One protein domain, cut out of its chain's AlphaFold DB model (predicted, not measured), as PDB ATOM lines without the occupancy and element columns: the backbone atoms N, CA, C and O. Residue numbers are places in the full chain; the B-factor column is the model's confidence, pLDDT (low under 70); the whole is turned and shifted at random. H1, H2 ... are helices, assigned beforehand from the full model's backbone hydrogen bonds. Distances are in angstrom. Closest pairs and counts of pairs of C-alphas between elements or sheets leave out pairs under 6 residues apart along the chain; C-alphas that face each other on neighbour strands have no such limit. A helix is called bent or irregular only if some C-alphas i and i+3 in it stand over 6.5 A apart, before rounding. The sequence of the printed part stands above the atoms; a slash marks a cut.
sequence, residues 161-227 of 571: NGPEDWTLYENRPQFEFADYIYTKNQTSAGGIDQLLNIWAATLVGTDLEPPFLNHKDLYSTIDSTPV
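What this domain is: This is residues 161 to 227 of the 571 residues of an uncharacterized protein of Piloderma croceum (strain F 1598) (UniProt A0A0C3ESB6). Two helices, H1 and H2, make a splayed V joined at its narrow end by a tight link, and the short helix H3 crosses H1 on one side of the V. After H2 a long loop, residues 203 to 214, folds back to bring H3 near the first residues of H2; contacts between the helices are few. The printed part has 67 residues with three named helices, in the order H1, H2, H3, and no named strand; the class is all helix. The whole is compact, with a radius of gyration of the C-alphas of 12.3 A and spans of 34 by 28 by 18 A.

How they stand to each other: H1, residues 172 to 184, and H2, residues 189 to 202, run opposite ways at a shallow tilt of 32 degrees. They are close but not clearly touching; their closest C-alphas, of Ile 181 and Ile 192, are 7.8 A apart. H3, residues 215 to 223, is about perpendicular to H1, at 85 degrees. These two are also close but not clearly touching, with the closest C-alphas, of Ala 178 and Leu 218, 6.8 A apart. H2 touches H3 with residues 189 to 193 alone; the closest C-alphas, of Ala 189 and His 215, are 5.5 A apart. H2 and H3 run opposite ways at a steep tilt of 69.9 degrees, only just short of about perpendicular. In H1, H2 and H3 every O i to N i+4 pair is within hydrogen-bond range.

Where its parts are: H1 begins at C-alpha 172 (298.661, 203.879, 344.655) and is 16.7 A long. It is neither bent nor irregular, but only just: C-alphas 181 and 184 are 6.1 A apart. H2 is 20.5 A long. H3 is 11.8 A long and ends at C-alpha 223 (299.587, 207.755, 327.589).

The domain as a whole: The two C-alphas farthest apart, of Gly 205 and Val 227, are 35.8 A apart. The printed part has no cut. The link from H2 to H3 is long, with 12 residues. Residues 161 to 163 and 225 to 227 of the model have pLDDT under 70.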
ATOM      1  N   ASN A 161     286.668 211.958 342.503       63.41
ATOM      2  CA  ASN A 161     286.321 210.638 343.060       63.41
ATOM      3  C   ASN A 161     287.015 210.316 344.406       63.41
ATOM      4  O   ASN A 161     286.785 209.256 344.993       63.41
ATOM      5  N   GLY A 162     287.825 211.238 344.934       65.06
ATOM      6  CA  GLY A 162     288.428 211.182 346.261       65.06
ATOM      7  C   GLY A 162     289.912 210.794 346.248       65.06
ATOM      8  O   GLY A 162     290.455 210.419 345.217       65.06
ATOM      9  N   PRO A 163     290.594 210.867 347.406       66.50
ATOM     10  CA  PRO A 163     292.041 210.638 347.519       66.50
ATOM     11  C   PRO A 163     292.476 209.183 347.277       66.50
ATOM     12  O   PRO A 163     293.670 208.904 347.237       66.50
ATOM     13  N   GLU A 164     291.518 208.262 347.155       70.94
ATOM     14  CA  GLU A 164     291.743 206.844 346.857       70.94
ATOM     15  C   GLU A 164     291.441 206.503 345.392       70.94
ATOM     16  O   GLU A 164     291.515 205.335 345.007       70.94
ATOM     17  N   ASP A 165     291.077 207.501 344.578       73.31
ATOM     18  CA  ASP A 165     290.876 207.292 343.157       73.31
ATOM     19  C   ASP A 165     292.211 207.287 342.415       73.31
ATOM     20  O   ASP A 165     292.807 208.325 342.132       73.31
ATOM     21  N   TRP A 166     292.666 206.082 342.089       75.31
ATOM     22  CA  TRP A 166     293.833 205.850 341.248       75.31
ATOM     23  C   TRP A 166     293.436 205.559 339.800       75.31
ATOM     24  O   TRP A 166     294.284 205.080 339.062       75.31
ATOM     25  N   THR A 167     292.176 205.813 339.397       70.88
ATOM     26  CA  THR A 167     291.587 205.388 338.114       70.88
ATOM     27  C   THR A 167     292.568 205.474 336.943       70.88
ATOM     28  O   THR A 167     293.220 206.494 336.720       70.88
ATOM     29  N   LEU A 168     292.607 204.362 336.196       74.31
ATOM     30  CA  LEU A 168     293.619 203.863 335.247       74.31
ATOM     31  C   LEU A 168     294.794 203.107 335.840       74.31
ATOM     32  O   LEU A 168     295.268 202.167 335.207       74.31
ATOM     33  N   TYR A 169     295.235 203.489 337.025       85.56
ATOM     34  CA  TYR A 169     296.120 202.677 337.833       85.56
ATOM     35  C   TYR A 169     295.252 201.804 338.750       85.56
ATOM     36  O   TYR A 169     294.226 202.216 339.287       85.56
ATOM     37  N   GLU A 170     295.654 200.559 338.933       85.69
ATOM     38  CA  GLU A 170     295.024 199.598 339.825       85.69
ATOM     39  C   GLU A 170     295.105 200.042 341.288       85.69
ATOM     40  O   GLU A 170     294.250 199.681 342.097       85.69
ATOM     41  N   ASN A 171     296.161 200.779 341.656       85.75
ATOM     42  CA  ASN A 171     296.428 201.203 343.027       85.75
ATOM     43  C   ASN A 171     297.514 202.293 343.113       85.75
ATOM     44  O   ASN A 171     298.274 202.541 342.175       85.75
ATOM     45  N   ARG A 172     297.637 202.884 344.308       88.19
ATOM     46  CA  ARG A 172     298.661 203.879 344.655       88.19
ATOM     47  C   ARG A 172     300.102 203.452 344.313       88.19
ATOM     48  O   ARG A 172     300.785 204.240 343.663       88.19
ATOM     49  N   PRO A 173     300.603 202.261 344.718       88.88
ATOM     50  CA  PRO A 173     301.959 201.835 344.362       88.88
ATOM     51  C   PRO A 173     302.240 201.807 342.858       88.88
ATOM     52  O   PRO A 173     303.337 202.178 342.444       88.88
ATOM     53  N   GLN A 174     301.273 201.378 342.044       90.31
ATOM     54  CA  GLN A 174     301.429 201.336 340.591       90.31
ATOM     55  C   GLN A 174     301.596 202.749 340.009       90.31
ATOM     56  O   GLN A 174     302.498 202.972 339.199       90.31
ATOM     57  N   PHE A 175     300.801 203.715 340.483       90.12
ATOM     58  CA  PHE A 175     300.952 205.129 340.124       90.12
ATOM     59  C   PHE A 175     302.301 205.704 340.575       90.12
ATOM     60  O   PHE A 175     303.028 206.280 339.770       90.12
ATOM     61  N   GLU A 176     302.677 205.527 341.848       90.25
ATOM     62  CA  GLU A 176     303.936 206.064 342.384       90.25
ATOM     63  C   GLU A 176     305.163 205.473 341.672       90.25
ATOM     64  O   GLU A 176     306.151 206.177 341.455       90.25
ATOM     65  N   PHE A 177     305.101 204.198 341.270       92.12
ATOM     66  CA  PHE A 177     306.138 203.575 340.453       92.12
ATOM     67  C   PHE A 177     306.227 204.224 339.069       92.12
ATOM     68  O   PHE A 177     307.329 204.561 338.635       92.12
ATOM     69  N   ALA A 178     305.090 204.432 338.396       90.88
ATOM     70  CA  ALA A 178     305.045 205.107 337.101       90.88
ATOM     71  C   ALA A 178     305.589 206.545 337.189       90.88
ATOM     72  O   ALA A 178     306.496 206.880 336.426       90.88
ATOM     73  N   ASP A 179     305.125 207.353 338.154       88.56
ATOM     74  CA  ASP A 179     305.634 208.713 338.400       88.56
ATOM     75  C   ASP A 179     307.144 208.692 338.634       88.56
ATOM     76  O   ASP A 179     307.900 209.354 337.927       88.56
ATOM     77  N   TYR A 180     307.620 207.883 339.581       91.25
ATOM     78  CA  TYR A 180     309.036 207.861 339.922       91.25
ATOM     79  C   TYR A 180     309.918 207.462 338.734       91.25
ATOM     80  O   TYR A 180     310.923 208.119 338.462       91.25
ATOM     81  N   ILE A 181     309.559 206.395 338.017       91.12
ATOM     82  CA  ILE A 181     310.348 205.886 336.892       91.12
ATOM     83  C   ILE A 181     310.343 206.862 335.713       91.12
ATOM     84  O   ILE A 181     311.382 207.025 335.063       91.12
ATOM     85  N   TYR A 182     309.207 207.511 335.457       84.94
ATOM     86  CA  TYR A 182     309.016 208.383 334.304       84.94
ATOM     87  C   TYR A 182     309.496 209.819 334.558       84.94
ATOM     88  O   TYR A 182     310.286 210.344 333.776       84.94
ATOM     89  N   THR A 183     309.076 210.455 335.655       79.06
ATOM     90  CA  THR A 183     309.318 211.887 335.908       79.06
ATOM     91  C   THR A 183     310.627 212.152 336.649       79.06
ATOM     92  O   THR A 183     311.303 213.138 336.356       79.06
ATOM     93  N   LYS A 184     311.024 211.271 337.580       83.50
ATOM     94  CA  LYS A 184     312.185 211.492 338.466       83.50
ATOM     95  C   LYS A 184     313.429 210.741 338.019       83.50
ATOM     96  O   LYS A 184     314.500 211.330 337.918       83.50
ATOM     97  N   ASN A 185     313.299 209.441 337.772       90.06
ATOM     98  CA  ASN A 185     314.431 208.571 337.464       90.06
ATOM     99  C   ASN A 185     314.740 208.497 335.960       90.06
ATOM    100  O   ASN A 185     315.839 208.087 335.600       90.06
ATOM    101  N   GLN A 186     313.773 208.842 335.098       87.12
ATOM    102  CA  GLN A 186     313.883 208.844 333.629       87.12
ATOM    103  C   GLN A 186     314.547 207.572 333.077       87.12
ATOM    104  O   GLN A 186     315.494 207.605 332.289       87.12
ATOM    105  N   THR A 187     314.082 206.415 333.549       88.56
ATOM    106  CA  THR A 187     314.715 205.130 333.220       88.56
ATOM    107  C   THR A 187     314.468 204.768 331.758       88.56
ATOM    108  O   THR A 187     313.349 204.890 331.262       88.56
ATOM    109  N   SER A 188     315.498 204.286 331.058       91.62
ATOM    110  CA  SER A 188     315.352 203.830 329.671       91.62
ATOM    111  C   SER A 188     314.383 202.646 329.567       91.62
ATOM    112  O   SER A 188     314.282 201.844 330.495       91.62
ATOM    113  N   ALA A 189     313.724 202.478 328.416       90.19
ATOM    114  CA  ALA A 189     312.768 201.387 328.185       90.19
ATOM    115  C   ALA A 189     313.339 199.997 328.541       90.19
ATOM    116  O   ALA A 189     312.693 199.212 329.230       90.19
ATOM    117  N   GLY A 190     314.590 199.720 328.151       93.06
ATOM    118  CA  GLY A 190     315.266 198.468 328.511       93.06
ATOM    119  C   GLY A 190     315.561 198.335 330.012       93.06
ATOM    120  O   GLY A 190     315.485 197.236 330.555       93.06
ATOM    121  N   GLY A 191     315.852 199.445 330.699       92.94
ATOM    122  CA  GLY A 191     316.014 199.463 332.154       92.94
ATOM    123  C   GLY A 191     314.697 199.214 332.894       92.94
ATOM    124  O   GLY A 191     314.684 198.483 333.883       92.94
ATOM    125  N   ILE A 192     313.584 199.752 332.383       95.12
ATOM    126  CA  ILE A 192     312.235 199.486 332.901       95.12
ATOM    127  C   ILE A 192     311.909 197.996 332.771       95.12
ATOM    128  O   ILE A 192     311.529 197.368 333.757       95.12
ATOM    129  N   ASP A 193     312.133 197.407 331.593       95.56
ATOM    130  CA  ASP A 193     311.922 195.971 331.381       95.56
ATOM    131  C   ASP A 193     312.770 195.126 332.331       95.56
ATOM    132  O   ASP A 193     312.293 194.139 332.886       95.56
ATOM    133  N   GLN A 194     314.032 195.499 332.547       95.31
ATOM    134  CA  GLN A 194     314.904 194.780 333.470       95.31
ATOM    135  C   GLN A 194     314.386 194.849 334.914       95.31
ATOM    136  O   GLN A 194     314.350 193.821 335.590       95.31
ATOM    137  N   LEU A 195     313.964 196.027 335.381       94.69
ATOM    138  CA  LEU A 195     313.405 196.213 336.723       94.69
ATOM    139  C   LEU A 195     312.119 195.406 336.921       94.69
ATOM    140  O   LEU A 195     311.999 194.693 337.918       94.69
ATOM    141  N   LEU A 196     311.191 195.468 335.963       94.81
ATOM    142  CA  LEU A 196     309.930 194.726 336.018       94.81
ATOM    143  C   LEU A 196     310.162 193.211 335.965       94.81
ATOM    144  O   LEU A 196     309.518 192.479 336.709       94.81
ATOM    145  N   ASN A 197     311.140 192.735 335.187       93.94
ATOM    146  CA  ASN A 197     311.529 191.320 335.174       93.94
ATOM    147  C   ASN A 197     312.139 190.861 336.508       93.94
ATOM    148  O   ASN A 197     311.840 189.762 336.975       93.94
ATOM    149  N   ILE A 198     312.985 191.686 337.138       93.50
ATOM    150  CA  ILE A 198     313.539 191.391 338.471       93.50
ATOM    151  C   ILE A 198     312.410 191.322 339.501       93.50
ATOM    152  O   ILE A 198     312.396 190.409 340.322       93.50
ATOM    153  N   TRP A 199     311.451 192.247 339.441       93.06
ATOM    154  CA  TRP A 199     310.289 192.236 340.325       93.06
ATOM    155  C   TRP A 199     309.419 191.000 340.081       93.06
ATOM    156  O   TRP A 199     309.123 190.274 341.023       93.06
ATOM    157  N   ALA A 200     309.092 190.683 338.829       92.06
ATOM    158  CA  ALA A 200     308.332 189.485 338.478       92.06
ATOM    159  C   ALA A 200     308.993 188.203 339.016       92.06
ATOM    160  O   ALA A 200     308.309 187.310 339.514       92.06
ATOM    161  N   ALA A 201     310.329 188.128 338.996       91.94
ATOM    162  CA  ALA A 201     311.068 186.991 339.539       91.94
ATOM    163  C   ALA A 201     310.891 186.810 341.062       91.94
ATOM    164  O   ALA A 201     310.969 185.677 341.540       91.94
ATOM    165  N   THR A 202     310.629 187.879 341.828       91.06
ATOM    166  CA  THR A 202     310.353 187.773 343.275       91.06
ATOM    167  C   THR A 202     308.926 187.322 343.583       91.06
ATOM    168  O   THR A 202     308.666 186.860 344.692       91.06
ATOM    169  N   LEU A 203     308.022 187.408 342.603       91.19
ATOM    170  CA  LEU A 203     306.604 187.058 342.726       91.19
ATOM    171  C   LEU A 203     306.289 185.631 342.243       91.19
ATOM    172  O   LEU A 203     305.148 185.177 342.345       91.19
ATOM    173  N   VAL A 204     307.289 184.890 341.753       86.75
ATOM    174  CA  VAL A 204     307.128 183.505 341.281       86.75
ATOM    175  C   VAL A 204     306.566 182.615 342.395       86.75
ATOM    176  O   VAL A 204     307.176 182.454 343.450       86.75
ATOM    177  N   GLY A 205     305.416 181.989 342.133       83.50
ATOM    178  CA  GLY A 205     304.710 181.135 343.097       83.50
ATOM    179  C   GLY A 205     303.677 181.868 343.959       83.50
ATOM    180  O   GLY A 205     303.103 181.253 344.855       83.50
ATOM    181  N   THR A 206     303.431 183.151 343.684       87.19
ATOM    182  CA  THR A 206     302.310 183.930 344.228       87.19
ATOM    183  C   THR A 206     301.284 184.230 343.128       87.19
ATOM    184  O   THR A 206     301.628 184.172 341.950       87.19
ATOM    185  N   ASP A 207     300.049 184.576 343.505       85.75
ATOM    186  CA  ASP A 207     299.003 185.047 342.573       85.75
ATOM    187  C   ASP A 207     299.109 186.567 342.291       85.75
ATOM    188  O   ASP A 207     298.131 187.199 341.900       85.75
ATOM    189  N   LEU A 208     300.270 187.178 342.560       85.06
ATOM    190  CA  LEU A 208     300.507 188.613 342.390       85.06
ATOM    191  C   LEU A 208     301.325 188.884 341.125       85.06
ATOM    192  O   LEU A 208     302.245 188.136 340.794       85.06
ATOM    193  N   GLU A 209     301.033 190.002 340.464       87.12
ATOM    194  CA  GLU A 209     301.738 190.469 339.270       87.12
ATOM    195  C   GLU A 209     302.593 191.714 339.579       87.12
ATOM    196  O   GLU A 209     302.317 192.437 340.546       87.12
ATOM    197  N   PRO A 210     303.679 191.965 338.819       89.81
ATOM    198  CA  PRO A 210     304.401 193.231 338.907       89.81
ATOM    199  C   PRO A 210     303.481 194.400 338.511       89.81
ATOM    200  O   PRO A 210     302.526 194.196 337.768       89.81
ATOM    201  N   PRO A 211     303.791 195.643 338.931       90.81
ATOM    202  CA  PRO A 211     302.935 196.799 338.660       90.81
ATOM    203  C   PRO A 211     302.712 197.064 337.164       90.81
ATOM    204  O   PRO A 211     301.724 197.682 336.813       90.81
ATOM    205  N   PHE A 212     303.604 196.620 336.280       93.69
ATOM    206  CA  PHE A 212     303.402 196.671 334.833       93.69
ATOM    207  C   PHE A 212     304.037 195.442 334.187       93.69
ATOM    208  O   PHE A 212     305.042 194.922 334.680       93.69
ATOM    209  N   LEU A 213     303.508 195.009 333.044       91.88
ATOM    210  CA  LEU A 213     304.041 193.858 332.307       91.88
ATOM    211  C   LEU A 213     305.410 194.146 331.676       91.88
ATOM    212  O   LEU A 213     306.251 193.256 331.566       91.88
ATOM    213  N   ASN A 214     305.611 195.368 331.182       92.19
ATOM    214  CA  ASN A 214     306.838 195.854 330.542       92.19
ATOM    215  C   ASN A 214     306.738 197.376 330.319       92.19
ATOM    216  O   ASN A 214     305.717 197.995 330.623       92.19
ATOM    217  N   HIS A 215     307.766 197.986 329.728       93.12
ATOM    218  CA  HIS A 215     307.758 199.416 329.407       93.12
ATOM    219  C   HIS A 215     306.591 199.849 328.509       93.12
ATOM    220  O   HIS A 215     306.126 200.973 328.645       93.12
ATOM    221  N   LYS A 216     306.102 199.003 327.588       92.94
ATOM    222  CA  LYS A 216     304.986 199.376 326.698       92.94
ATOM    223  C   LYS A 216     303.676 199.462 327.456       92.94
ATOM    224  O   LYS A 216     302.874 200.326 327.141       92.94
ATOM    225  N   ASP A 217     303.473 198.565 328.409       92.56
ATOM    226  CA  ASP A 217     302.305 198.566 329.285       92.56
ATOM    227  C   ASP A 217     302.308 199.805 330.194       92.56
ATOM    228  O   ASP A 217     301.336 200.559 330.229       92.56
ATOM    229  N   LEU A 218     303.465 200.111 330.796       90.81
ATOM    230  CA  LEU A 218     303.675 201.341 331.562       90.81
ATOM    231  C   LEU A 218     303.420 202.592 330.710       90.81
ATOM    232  O   LEU A 218     302.601 203.426 331.083       90.81
ATOM    233  N   TYR A 219     304.075 202.723 329.552       87.50
ATOM    234  CA  TYR A 219     303.893 203.888 328.683       87.50
ATOM    235  C   TYR A 219     302.472 203.979 328.133       87.50
ATOM    236  O   TYR A 219     301.931 205.070 328.078       87.50
ATOM    237  N   SER A 220     301.834 202.859 327.785       84.88
ATOM    238  CA  SER A 220     300.439 202.861 327.337       84.88
ATOM    239  C   SER A 220     299.489 203.308 328.445       84.88
ATOM    240  O   SER A 220     298.507 203.979 328.144       84.88
ATOM    241  N   THR A 221     299.755 202.946 329.701       85.75
ATOM    242  CA  THR A 221     298.951 203.381 330.855       85.75
ATOM    243  C   THR A 221     299.134 204.877 331.111       85.75
ATOM    244  O   THR A 221     298.147 205.600 331.239       85.75
ATOM    245  N   ILE A 222     300.381 205.366 331.082       82.88
ATOM    246  CA  ILE A 222     300.690 206.802 331.170       82.88
ATOM    247  C   ILE A 222     300.000 207.565 330.031       82.88
ATOM    248  O   ILE A 222     299.237 208.486 330.299       82.88
ATOM    249  N   ASP A 223     300.178 207.131 328.782       74.56
ATOM    250  CA  ASP A 223     299.587 207.755 327.589       74.56
ATOM    251  C   ASP A 223     298.048 207.696 327.585       74.56
ATOM    252  O   ASP A 223     297.399 208.490 326.905       74.56
ATOM    253  N   SER A 224     297.446 206.756 328.322       74.75
ATOM    254  CA  SER A 224     295.987 206.653 328.475       74.75
ATOM    255  C   SER A 224     295.440 207.550 329.585       74.75
ATOM    256  O   SER A 224     294.220 207.642 329.718       74.75
ATOM    257  N   THR A 225     296.304 208.208 330.370       68.00
ATOM    258  CA  THR A 225     295.904 209.060 331.496       68.00
ATOM    259  C   THR A 225     295.054 210.246 331.027       68.00
ATOM    260  O   THR A 225     295.587 211.126 330.356       68.00
ATOM    261  N   PRO A 226     293.750 210.353 331.389       56.94
ATOM    262  CA  PRO A 226     292.873 211.428 330.921       56.94
ATOM    263  C   PRO A 226     293.306 212.801 331.445       56.94
ATOM    264  O   PRO A 226     292.804 213.822 330.985       56.94
ATOM    265  N   VAL A 227     294.249 212.826 332.394       56.44
ATOM    266  CA  VAL A 227     294.810 214.033 333.005       56.44
ATOM    267  C   VAL A 227     295.940 214.673 332.163       56.44
ATOM    268  O   VAL A 227     296.241 215.842 332.386       56.44
TER     269      VAL A 227